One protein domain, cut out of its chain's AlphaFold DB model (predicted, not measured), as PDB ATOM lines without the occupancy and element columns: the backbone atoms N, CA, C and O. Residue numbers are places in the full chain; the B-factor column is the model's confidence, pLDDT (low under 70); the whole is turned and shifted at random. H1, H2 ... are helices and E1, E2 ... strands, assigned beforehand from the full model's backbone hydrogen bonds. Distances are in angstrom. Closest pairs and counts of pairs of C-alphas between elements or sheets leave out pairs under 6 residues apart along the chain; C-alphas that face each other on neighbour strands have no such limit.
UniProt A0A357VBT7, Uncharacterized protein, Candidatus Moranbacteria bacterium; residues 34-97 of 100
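What this domain is: This is residues 34 to 97 of the 100 residues of an uncharacterized protein of Candidatus Moranbacteria bacterium (UniProt A0A357VBT7). A small twisted sheet of four antiparallel strands has two short helices on one and the same face, H3 over strand E4 and H2 beside the strands near the end of E2, with no named helix on the other face. The third helix, H1, stands beside the sheet next to edge strand E1, level with the strands, and meets H2 at a corner. The printed part has 64 residues with three named helices and four named strands, in the order H1, E1, E2, H2, H3, E3, E4, and the sheet's order is E1, E2, E4, E3. The class is mixed, helices and strands; the whole is compact and rounded, with a radius of gyration of the C-alphas of 11.0 A and spans of 29 by 23 by 18 A.

Where its parts are: H1, residues 35 to 41, begins at C-alpha 35 (113.113, -9.599, 42.223) and is 9.8 A long. E1 is residues 43 to 45, 7.1 A. E2 is residues 51 to 55, 13.2 A. H2, residues 59 to 63, is 6.3 A long, and H3, residues 65 to 69, is 6.2 A long; C-alpha 65 is at (122.834, 0.712, 29.038). E3 is residues 76 to 78, 6.8 A. E4, residues 87 to 92, is the longest strand, 16.2 A, and ends at C-alpha 92 (114.655, 8.499, 42.693).

How they stand to each other: From edge to edge of the sheet the strands' lines turn by 64 degrees. E1 and E2 form a hairpin, antiparallel at 159 degrees, with N 53 and O 44 2.7 A apart. E2 and E4 are antiparallel at 159 degrees, with N 90 and O 52 2.8 A apart. E3 and E4 form a hairpin, antiparallel at 143 degrees, with N 77 and O 91 2.8 A apart. E2, H2, H3 and E3 make a split strand-helix-strand unit, two strands running the same way with E4 between them in the sheet, and its crossover is right-handed. H3 is on the sheet at a height of 9.5 A and lies only just over E4, with 3 of its 5 C-alphas falling on it; the closest C-alphas of the two are those of Ile 68 and Tyr 88, 7.6 A. H2 is on the same face at a height of 7.2 A, over none of the strands, but only just, with 2 C-alphas falling on E2; the closest C-alphas of H2 and E2 are those of Glu 61 and Ile 54, 6.2 A. H2 and H3 are close but not clearly touching. H1 is on the sheet at the sheet's level, its height 0.1 A. H1 and H2 only just touch, with 3 pairs of C-alphas within 8 A, the closest those of Lys 41 and Glu 59, 5.0 A. H1 and H3 are apart. In H1, H2 and H3 every O i to N i+4 pair is within hydrogen-bond range.

The domain as a whole: The two farthest C-alphas, those of Lys 57 and Glu 95, are 30.5 A apart. The printed part has no cut and no long link. Mean pLDDT of the printed part is 78.5; residues 34 to 39, 47 to 49 and 94 to 97 are under 70.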
ATOM      1  N   ASN A  34     110.323 -12.278  40.385       55.03
ATOM      2  CA  ASN A  34     111.210 -11.550  39.478       55.03
ATOM      3  C   ASN A  34     112.297 -10.726  40.186       55.03
ATOM      4  O   ASN A  34     113.345 -10.492  39.589       55.03
ATOM      5  N   CYS A  35     112.126 -10.373  41.463       57.47
ATOM      6  CA  CYS A  35     113.113  -9.599  42.223       57.47
ATOM      7  C   CYS A  35     114.442 -10.382  42.391       57.47
ATOM      8  O   CYS A  35     115.523  -9.850  42.138       57.47
ATOM      9  N   ALA A  36     114.379 -11.695  42.661       61.38
ATOM     10  CA  ALA A  36     115.567 -12.560  42.696       61.38
ATOM     11  C   ALA A  36     116.252 -12.700  41.319       61.38
ATOM     12  O   ALA A  36     117.474 -12.820  41.237       61.38
ATOM     13  N   LYS A  37     115.482 -12.672  40.222       63.94
ATOM     14  CA  LYS A  37     116.027 -12.680  38.852       63.94
ATOM     15  C   LYS A  37     116.693 -11.343  38.525       63.94
ATOM     16  O   LYS A  37     117.797 -11.350  37.992       63.94
ATOM     17  N   CYS A  38     116.058 -10.229  38.886       66.44
ATOM     18  CA  CYS A  38     116.585  -8.872  38.757       66.44
ATOM     19  C   CYS A  38     117.936  -8.753  39.529       66.44
ATOM     20  O   CYS A  38     118.951  -8.404  38.922       66.44
ATOM     21  N   SER A  39     118.021  -9.229  40.782       66.88
ATOM     22  CA  SER A  39     119.281  -9.289  41.556       66.88
ATOM     23  C   SER A  39     120.353 -10.180  40.908       66.88
ATOM     24  O   SER A  39     121.500  -9.759  40.745       66.88
ATOM     25  N   ARG A  40     119.993 -11.376  40.415       70.00
ATOM     26  CA  ARG A  40     120.926 -12.257  39.677       70.00
ATOM     27  C   ARG A  40     121.464 -11.629  38.392       70.00
ATOM     28  O   ARG A  40     122.599 -11.907  38.012       70.00
ATOM     29  N   LYS A  41     120.666 -10.792  37.728       73.75
ATOM     30  CA  LYS A  41     121.083 -10.023  36.549       73.75
ATOM     31  C   LYS A  41     121.983  -8.840  36.898       73.75
ATOM     32  O   LYS A  41     122.582  -8.288  35.981       73.75
ATOM     33  N   GLY A  42     122.113  -8.490  38.180       78.44
ATOM     34  CA  GLY A  42     122.917  -7.374  38.669       78.44
ATOM     35  C   GLY A  42     122.131  -6.083  38.886       78.44
ATOM     36  O   GLY A  42     122.736  -5.023  38.834       78.44
ATOM     37  N   LEU A  43     120.817  -6.146  39.090       80.19
ATOM     38  CA  LEU A  43     119.979  -4.998  39.438       80.19
ATOM     39  C   LEU A  43     119.455  -5.156  40.867       80.19
ATOM     40  O   LEU A  43     118.788  -6.145  41.172       80.19
ATOM     41  N   GLU A  44     119.716  -4.179  41.727       77.88
ATOM     42  CA  GLU A  44     119.306  -4.209  43.133       77.88
ATOM     43  C   GLU A  44     118.675  -2.874  43.550       77.88
ATOM     44  O   GLU A  44     119.032  -1.831  43.006       77.88
ATOM     45  N   PHE A  45     117.768  -2.897  44.527       74.88
ATOM     46  CA  PHE A  45     117.061  -1.715  45.029       74.88
ATOM     47  C   PHE A  45     117.103  -1.662  46.552       74.88
ATOM     48  O   PHE A  45     117.227  -2.703  47.207       74.88
ATOM     49  N   ASP A  46     116.978  -0.463  47.117       70.00
ATOM     50  CA  ASP A  46     116.677  -0.341  48.538       70.00
ATOM     51  C   ASP A  46     115.183  -0.611  48.753       70.00
ATOM     52  O   ASP A  46     114.374  -0.432  47.844       70.00
ATOM     53  N   GLY A  47     114.815  -1.114  49.929       56.56
ATOM     54  CA  GLY A  47     113.444  -1.573  50.155       56.56
ATOM     55  C   GLY A  47     112.386  -0.470  50.190       56.56
ATOM     56  O   GLY A  47     111.207  -0.799  50.145       56.56
ATOM     57  N   ASP A  48     112.776   0.806  50.232       62.75
ATOM     58  CA  ASP A  48     111.857   1.936  50.066       62.75
ATOM     59  C   ASP A  48     111.743   2.382  48.591       62.75
ATOM     60  O   ASP A  48     110.961   3.270  48.261       62.75
ATOM     61  N   GLY A  49     112.507   1.760  47.681       67.50
ATOM     62  CA  GLY A  49     112.491   2.056  46.249       67.50
ATOM     63  C   GLY A  49     113.077   3.425  45.887       67.50
ATOM     64  O   GLY A  49     112.864   3.898  44.776       67.50
ATOM     65  N   ALA A  50     113.817   4.064  46.793       73.56
ATOM     66  CA  ALA A  50     114.422   5.381  46.600       73.56
ATOM     67  C   ALA A  50     115.789   5.318  45.891       73.56
ATOM     68  O   ALA A  50     116.263   6.317  45.347       73.56
ATOM     69  N   VAL A  51     116.437   4.156  45.908       80.44
ATOM     70  CA  VAL A  51     117.774   3.886  45.389       80.44
ATOM     71  C   VAL A  51     117.734   2.609  44.565       80.44
ATOM     72  O   VAL A  51     117.312   1.552  45.033       80.44
ATOM     73  N   ALA A  52     118.235   2.698  43.340       82.75
ATOM     74  CA  ALA A  52     118.479   1.562  42.468       82.75
ATOM     75  C   ALA A  52     119.970   1.477  42.161       82.75
ATOM     76  O   ALA A  52     120.650   2.487  41.997       82.75
ATOM     77  N   THR A  53     120.495   0.269  42.043       86.31
ATOM     78  CA  THR A  53     121.888   0.042  41.675       86.31
ATOM     79  C   THR A  53     121.983  -0.977  40.556       86.31
ATOM     80  O   THR A  53     121.271  -1.981  40.541       86.31
ATOM     81  N   ILE A  54     122.874  -0.713  39.605       87.25
ATOM     82  CA  ILE A  54     123.156  -1.614  38.490       87.25
ATOM     83  C   ILE A  54     124.615  -2.022  38.572       87.25
ATOM     84  O   ILE A  54     125.513  -1.193  38.440       87.25
ATOM     85  N   ARG A  55     124.860  -3.312  38.766       86.69
ATOM     86  CA  ARG A  55     126.192  -3.899  38.791       86.69
ATOM     87  C   ARG A  55     126.837  -3.805  37.411       86.69
ATOM     88  O   ARG A  55     126.229  -4.151  36.399       86.69
ATOM     89  N   ARG A  56     128.094  -3.394  37.361       85.81
ATOM     90  CA  ARG A  56     128.902  -3.322  36.141       85.81
ATOM     91  C   ARG A  56     129.254  -4.722  35.647       85.81
ATOM     92  O   ARG A  56     129.367  -5.663  36.433       85.81
ATOM     93  N   LYS A  57     129.420  -4.875  34.330       88.44
ATOM     94  CA  LYS A  57     129.663  -6.153  33.631       88.44
ATOM     95  C   LYS A  57     128.556  -7.196  33.833       88.44
ATOM     96  O   LYS A  57     128.772  -8.380  33.572       88.44
ATOM     97  N   SER A  58     127.388  -6.770  34.303       86.31
ATOM     98  CA  SER A  58     126.233  -7.633  34.529       86.31
ATOM     99  C   SER A  58     125.306  -7.656  33.309       86.31
ATOM    100  O   SER A  58     125.487  -6.899  32.352       86.31
ATOM    101  N   GLU A  59     124.311  -8.541  33.315       84.19
ATOM    102  CA  GLU A  59     123.280  -8.534  32.273       84.19
ATOM    103  C   GLU A  59     122.437  -7.252  32.347       84.19
ATOM    104  O   GLU A  59     122.102  -6.681  31.310       84.19
ATOM    105  N   ALA A  60     122.190  -6.745  33.559       82.12
ATOM    106  CA  ALA A  60     121.478  -5.496  33.785       82.12
ATOM    107  C   ALA A  60     122.216  -4.287  33.183       82.12
ATOM    108  O   ALA A  60     121.574  -3.430  32.588       82.12
ATOM    109  N   GLU A  61     123.552  -4.224  33.229       86.94
ATOM    110  CA  GLU A  61     124.293  -3.131  32.568       86.94
ATOM    111  C   GLU A  61     124.006  -3.077  31.061       86.94
ATOM    112  O   GLU A  61     123.863  -1.995  30.501       86.94
ATOM    113  N   LYS A  62     123.897  -4.236  30.401       86.06
ATOM    114  CA  LYS A  62     123.583  -4.308  28.966       86.06
ATOM    115  C   LYS A  62     122.124  -3.959  28.689       86.06
ATOM    116  O   LYS A  62     121.843  -3.264  27.719       86.06
ATOM    117  N   GLU A  63     121.216  -4.446  29.531       82.06
ATOM    118  CA  GLU A  63     119.770  -4.228  29.406       82.06
ATOM    119  C   GLU A  63     119.396  -2.752  29.632       82.06
ATOM    120  O   GLU A  63     118.585  -2.204  28.888       82.06
ATOM    121  N   TYR A  64     120.056  -2.078  30.579       82.00
ATOM    122  CA  TYR A  64     119.796  -0.684  30.964       82.00
ATOM    123  C   TYR A  64     120.896   0.287  30.515       82.00
ATOM    124  O   TYR A  64     120.976   1.411  31.014       82.00
ATOM    125  N   TYR A  65     121.726  -0.108  29.543       84.25
ATOM    126  CA  TYR A  65     122.834   0.712  29.038       84.25
ATOM    127  C   TYR A  65     122.373   2.107  28.592       84.25
ATOM    128  O   TYR A  65     123.037   3.103  28.871       84.25
ATOM    129  N   SER A  66     121.200   2.194  27.959       81.19
ATOM    130  CA  SER A  66     120.609   3.461  27.520       81.19
ATOM    131  C   SER A  66     120.284   4.403  28.685       81.19
ATOM    132  O   SER A  66     120.506   5.603  28.565       81.19
ATOM    133  N   ILE A  67     119.808   3.874  29.819       78.94
ATOM    134  CA  ILE A  67     119.501   4.663  31.025       78.94
ATOM    135  C   ILE A  67     120.800   5.132  31.687       78.94
ATOM    136  O   ILE A  67     120.913   6.288  32.091       78.94
ATOM    137  N   ILE A  68     121.817   4.263  31.735       85.06
ATOM    138  CA  ILE A  68     123.152   4.620  32.235       85.06
ATOM    139  C   ILE A  68     123.745   5.759  31.392       85.06
ATOM    140  O   ILE A  68     124.201   6.757  31.947       85.06
ATOM    141  N   GLN A  69     123.694   5.659  30.057       85.38
ATOM    142  CA  GLN A  69     124.183   6.714  29.159       85.38
ATOM    143  C   GLN A  69     123.388   8.020  29.273       85.38
ATOM    144  O   GLN A  69     123.979   9.098  29.212       85.38
ATOM    145  N   ALA A  70     122.071   7.933  29.463       84.06
ATOM    146  CA  ALA A  70     121.204   9.090  29.678       84.06
ATOM    147  C   ALA A  70     121.340   9.705  31.085       84.06
ATOM    148  O   ALA A  70     120.723  10.735  31.358       84.06
ATOM    149  N   LYS A  71     122.173   9.114  31.958       85.44
ATOM    150  CA  LYS A  71     122.350   9.492  33.368       85.44
ATOM    151  C   LYS A  71     121.047   9.438  34.173       85.44
ATOM    152  O   LYS A  71     120.829  10.241  35.078       85.44
ATOM    153  N   GLY A  72     120.201   8.462  33.868       83.31
ATOM    154  CA  GLY A  72     118.882   8.299  34.462       83.31
ATOM    155  C   GLY A  72     117.766   8.424  33.434       83.31
ATOM    156  O   GLY A  72     117.994   8.389  32.224       83.31
ATOM    157  N   ASP A  73     116.546   8.540  33.929       80.12
ATOM    158  CA  ASP A  73     115.332   8.610  33.133       80.12
ATOM    159  C   ASP A  73     114.314   9.579  33.769       80.12
ATOM    160  O   ASP A  73     114.709  10.550  34.423       80.12
ATOM    161  N   ALA A  74     113.017   9.362  33.527       74.62
ATOM    162  CA  ALA A  74     111.946  10.173  34.086       74.62
ATOM    163  C   ALA A  74     111.862  10.106  35.616       74.62
ATOM    164  O   ALA A  74     111.610  11.142  36.213       74.62
ATOM    165  N   ASP A  75     112.090   8.948  36.240       71.12
ATOM    166  CA  ASP A  75     111.868   8.754  37.675       71.12
ATOM    167  C   ASP A  75     113.186   8.767  38.470       71.12
ATOM    168  O   ASP A  75     113.189   9.160  39.637       71.12
ATOM    169  N   PHE A  76     114.312   8.336  37.878       80.50
ATOM    170  CA  PHE A  76     115.601   8.237  38.572       80.50
ATOM    171  C   PHE A  76     116.697   9.027  37.869       80.50
ATOM    172  O   PHE A  76     116.680   9.258  36.661       80.50
ATOM    173  N   VAL A  77     117.694   9.424  38.647       86.62
ATOM    174  CA  VAL A  77     118.894  10.112  38.189       86.62
ATOM    175  C   VAL A  77     120.127   9.354  38.662       86.62
ATOM    176  O   VAL A  77     120.195   8.905  39.805       86.62
ATOM    177  N   LEU A  78     121.099   9.189  37.769       88.50
ATOM    178  CA  LEU A  78     122.398   8.608  38.090       88.50
ATOM    179  C   LEU A  78     123.198   9.602  38.939       88.50
ATOM    180  O   LEU A  78     123.447  10.724  38.496       88.50
ATOM    181  N   ASP A  79     123.654   9.192  40.123       88.44
ATOM    182  CA  ASP A  79     124.611   9.993  40.891       88.44
ATOM    183  C   ASP A  79     126.036   9.630  40.475       88.44
ATOM    184  O   ASP A  79     126.617   8.640  40.921       88.44
ATOM    185  N   GLU A  80     126.619  10.467  39.618       85.94
ATOM    186  CA  GLU A  80     127.971  10.268  39.090       85.94
ATOM    187  C   GLU A  80     129.056  10.229  40.176       85.94
ATOM    188  O   GLU A  80     130.122   9.660  39.953       85.94
ATOM    189  N   ARG A  81     128.793  10.791  41.362       86.25
ATOM    190  CA  ARG A  81     129.746  10.795  42.484       86.25
ATOM    191  C   ARG A  81     129.778   9.458  43.216       86.25
ATOM    192  O   ARG A  81     130.744   9.189  43.923       86.25
ATOM    193  N   LEU A  82     128.724   8.654  43.075       85.56
ATOM    194  CA  LEU A  82     128.589   7.344  43.710       85.56
ATOM    195  C   LEU A  82     128.819   6.185  42.734       85.56
ATOM    196  O   LEU A  82     128.689   5.028  43.129       85.56
ATOM    197  N   ILE A  83     129.180   6.467  41.476       86.62
ATOM    198  CA  ILE A  83     129.607   5.427  40.536       86.62
ATOM    199  C   ILE A  83     130.901   4.799  41.054       86.62
ATOM    200  O   ILE A  83     131.882   5.491  41.325       86.62
ATOM    201  N   THR A  84     130.912   3.473  41.145       86.50
ATOM    202  CA  THR A  84     132.081   2.693  41.556       86.50
ATOM    203  C   THR A  84     132.569   1.791  40.417       86.50
ATOM    204  O   THR A  84     131.978   1.717  39.333       86.50
ATOM    205  N   ASP A  85     133.667   1.069  40.639       86.12
ATOM    206  CA  ASP A  85     134.128   0.020  39.719       86.12
ATOM    207  C   ASP A  85     133.142  -1.150  39.593       86.12
ATOM    208  O   ASP A  85     133.164  -1.878  38.597       86.12
ATOM    209  N   ASP A  86     132.224  -1.268  40.552       84.94
ATOM    210  CA  ASP A  86     131.276  -2.367  40.660       84.94
ATOM    211  C   ASP A  86     129.832  -1.967  40.345       84.94
ATOM    212  O   ASP A  86     129.083  -2.823  39.879       84.94
ATOM    213  N   TYR A  87     129.428  -0.706  40.545       85.69
ATOM    214  CA  TYR A  87     128.024  -0.290  40.462       85.69
ATOM    215  C   TYR A  87     127.805   1.104  39.860       85.69
ATOM    216  O   TYR A  87     128.596   2.025  40.055       85.69
ATOM    217  N   TYR A  88     126.658   1.268  39.205       87.69
ATOM    218  CA  TYR A  88     125.997   2.552  38.976       87.69
ATOM    219  C   TYR A  88     124.914   2.741  40.037       87.69
ATOM    220  O   TYR A  88     124.143   1.809  40.268       87.69
ATOM    221  N   VAL A  89     124.843   3.919  40.661       89.56
ATOM    222  CA  VAL A  89     123.869   4.229  41.719       89.56
ATOM    223  C   VAL A  89     122.901   5.293  41.224       89.56
ATOM    224  O   VAL A  89     123.305   6.389  40.842       89.56
ATOM    225  N   PHE A  90     121.619   4.968  41.248       88.00
ATOM    226  CA  PHE A  90     120.536   5.832  40.825       88.00
ATOM    227  C   PHE A  90     119.676   6.191  42.028       88.00
ATOM    228  O   PHE A  90     119.285   5.307  42.788       88.00
ATOM    229  N   PHE A  91     119.337   7.466  42.166       85.62
ATOM    230  CA  PHE A  91     118.347   7.919  43.136       85.62
ATOM    231  C   PHE A  91     117.057   8.275  42.431       85.62
ATOM    232  O   PHE A  91     117.076   8.880  41.359       85.62
ATOM    233  N   GLN A  92     115.943   7.960  43.070       82.38
ATOM    234  CA  GLN A  92     114.655   8.499  42.693       82.38
ATOM    235  C   GLN A  92     114.707  10.029  42.797       82.38
ATOM    236  O   GLN A  92     115.199  10.591  43.785       82.38
ATOM    237  N   ARG A  93     114.223  10.715  41.763       78.69
ATOM    238  CA  ARG A  93     114.155  12.176  41.742       78.69
ATOM    239  C   ARG A  93     113.208  12.668  42.835       78.69
ATOM    240  O   ARG A  93     112.164  12.067  43.077       78.69
ATOM    241  N   ASP A  94     113.549  13.799  43.454       68.38
ATOM    242  CA  ASP A  94     112.766  14.405  44.541       68.38
ATOM    243  C   ASP A  94     111.299  14.685  44.170       68.38
ATOM    244  O   ASP A  94     110.434  14.612  45.034       68.38
ATOM    245  N   GLU A  95     110.990  14.914  42.891       59.94
ATOM    246  CA  GLU A  95     109.616  15.125  42.400       59.94
ATOM    247  C   GLU A  95     108.701  13.886  42.529       59.94
ATOM    248  O   GLU A  95     107.481  14.020  42.474       59.94
ATOM    249  N   PHE A  96     109.274  12.698  42.759       55.91
ATOM    250  CA  PHE A  96     108.548  11.448  43.021       55.91
ATOM    251  C   PHE A  96     108.663  10.978  44.476       55.91
ATOM    252  O   PHE A  96     108.105   9.935  44.816       55.91
ATOM    253  N   LYS A  97     109.351  11.737  45.345       58.06
ATOM    254  CA  LYS A  97     109.481  11.408  46.774       58.06
ATOM    255  C   LYS A  97     108.196  11.648  47.577       58.06
ATOM    256  O   LYS A  97     108.172  11.323  48.758       58.06
TER     257      LYS A  97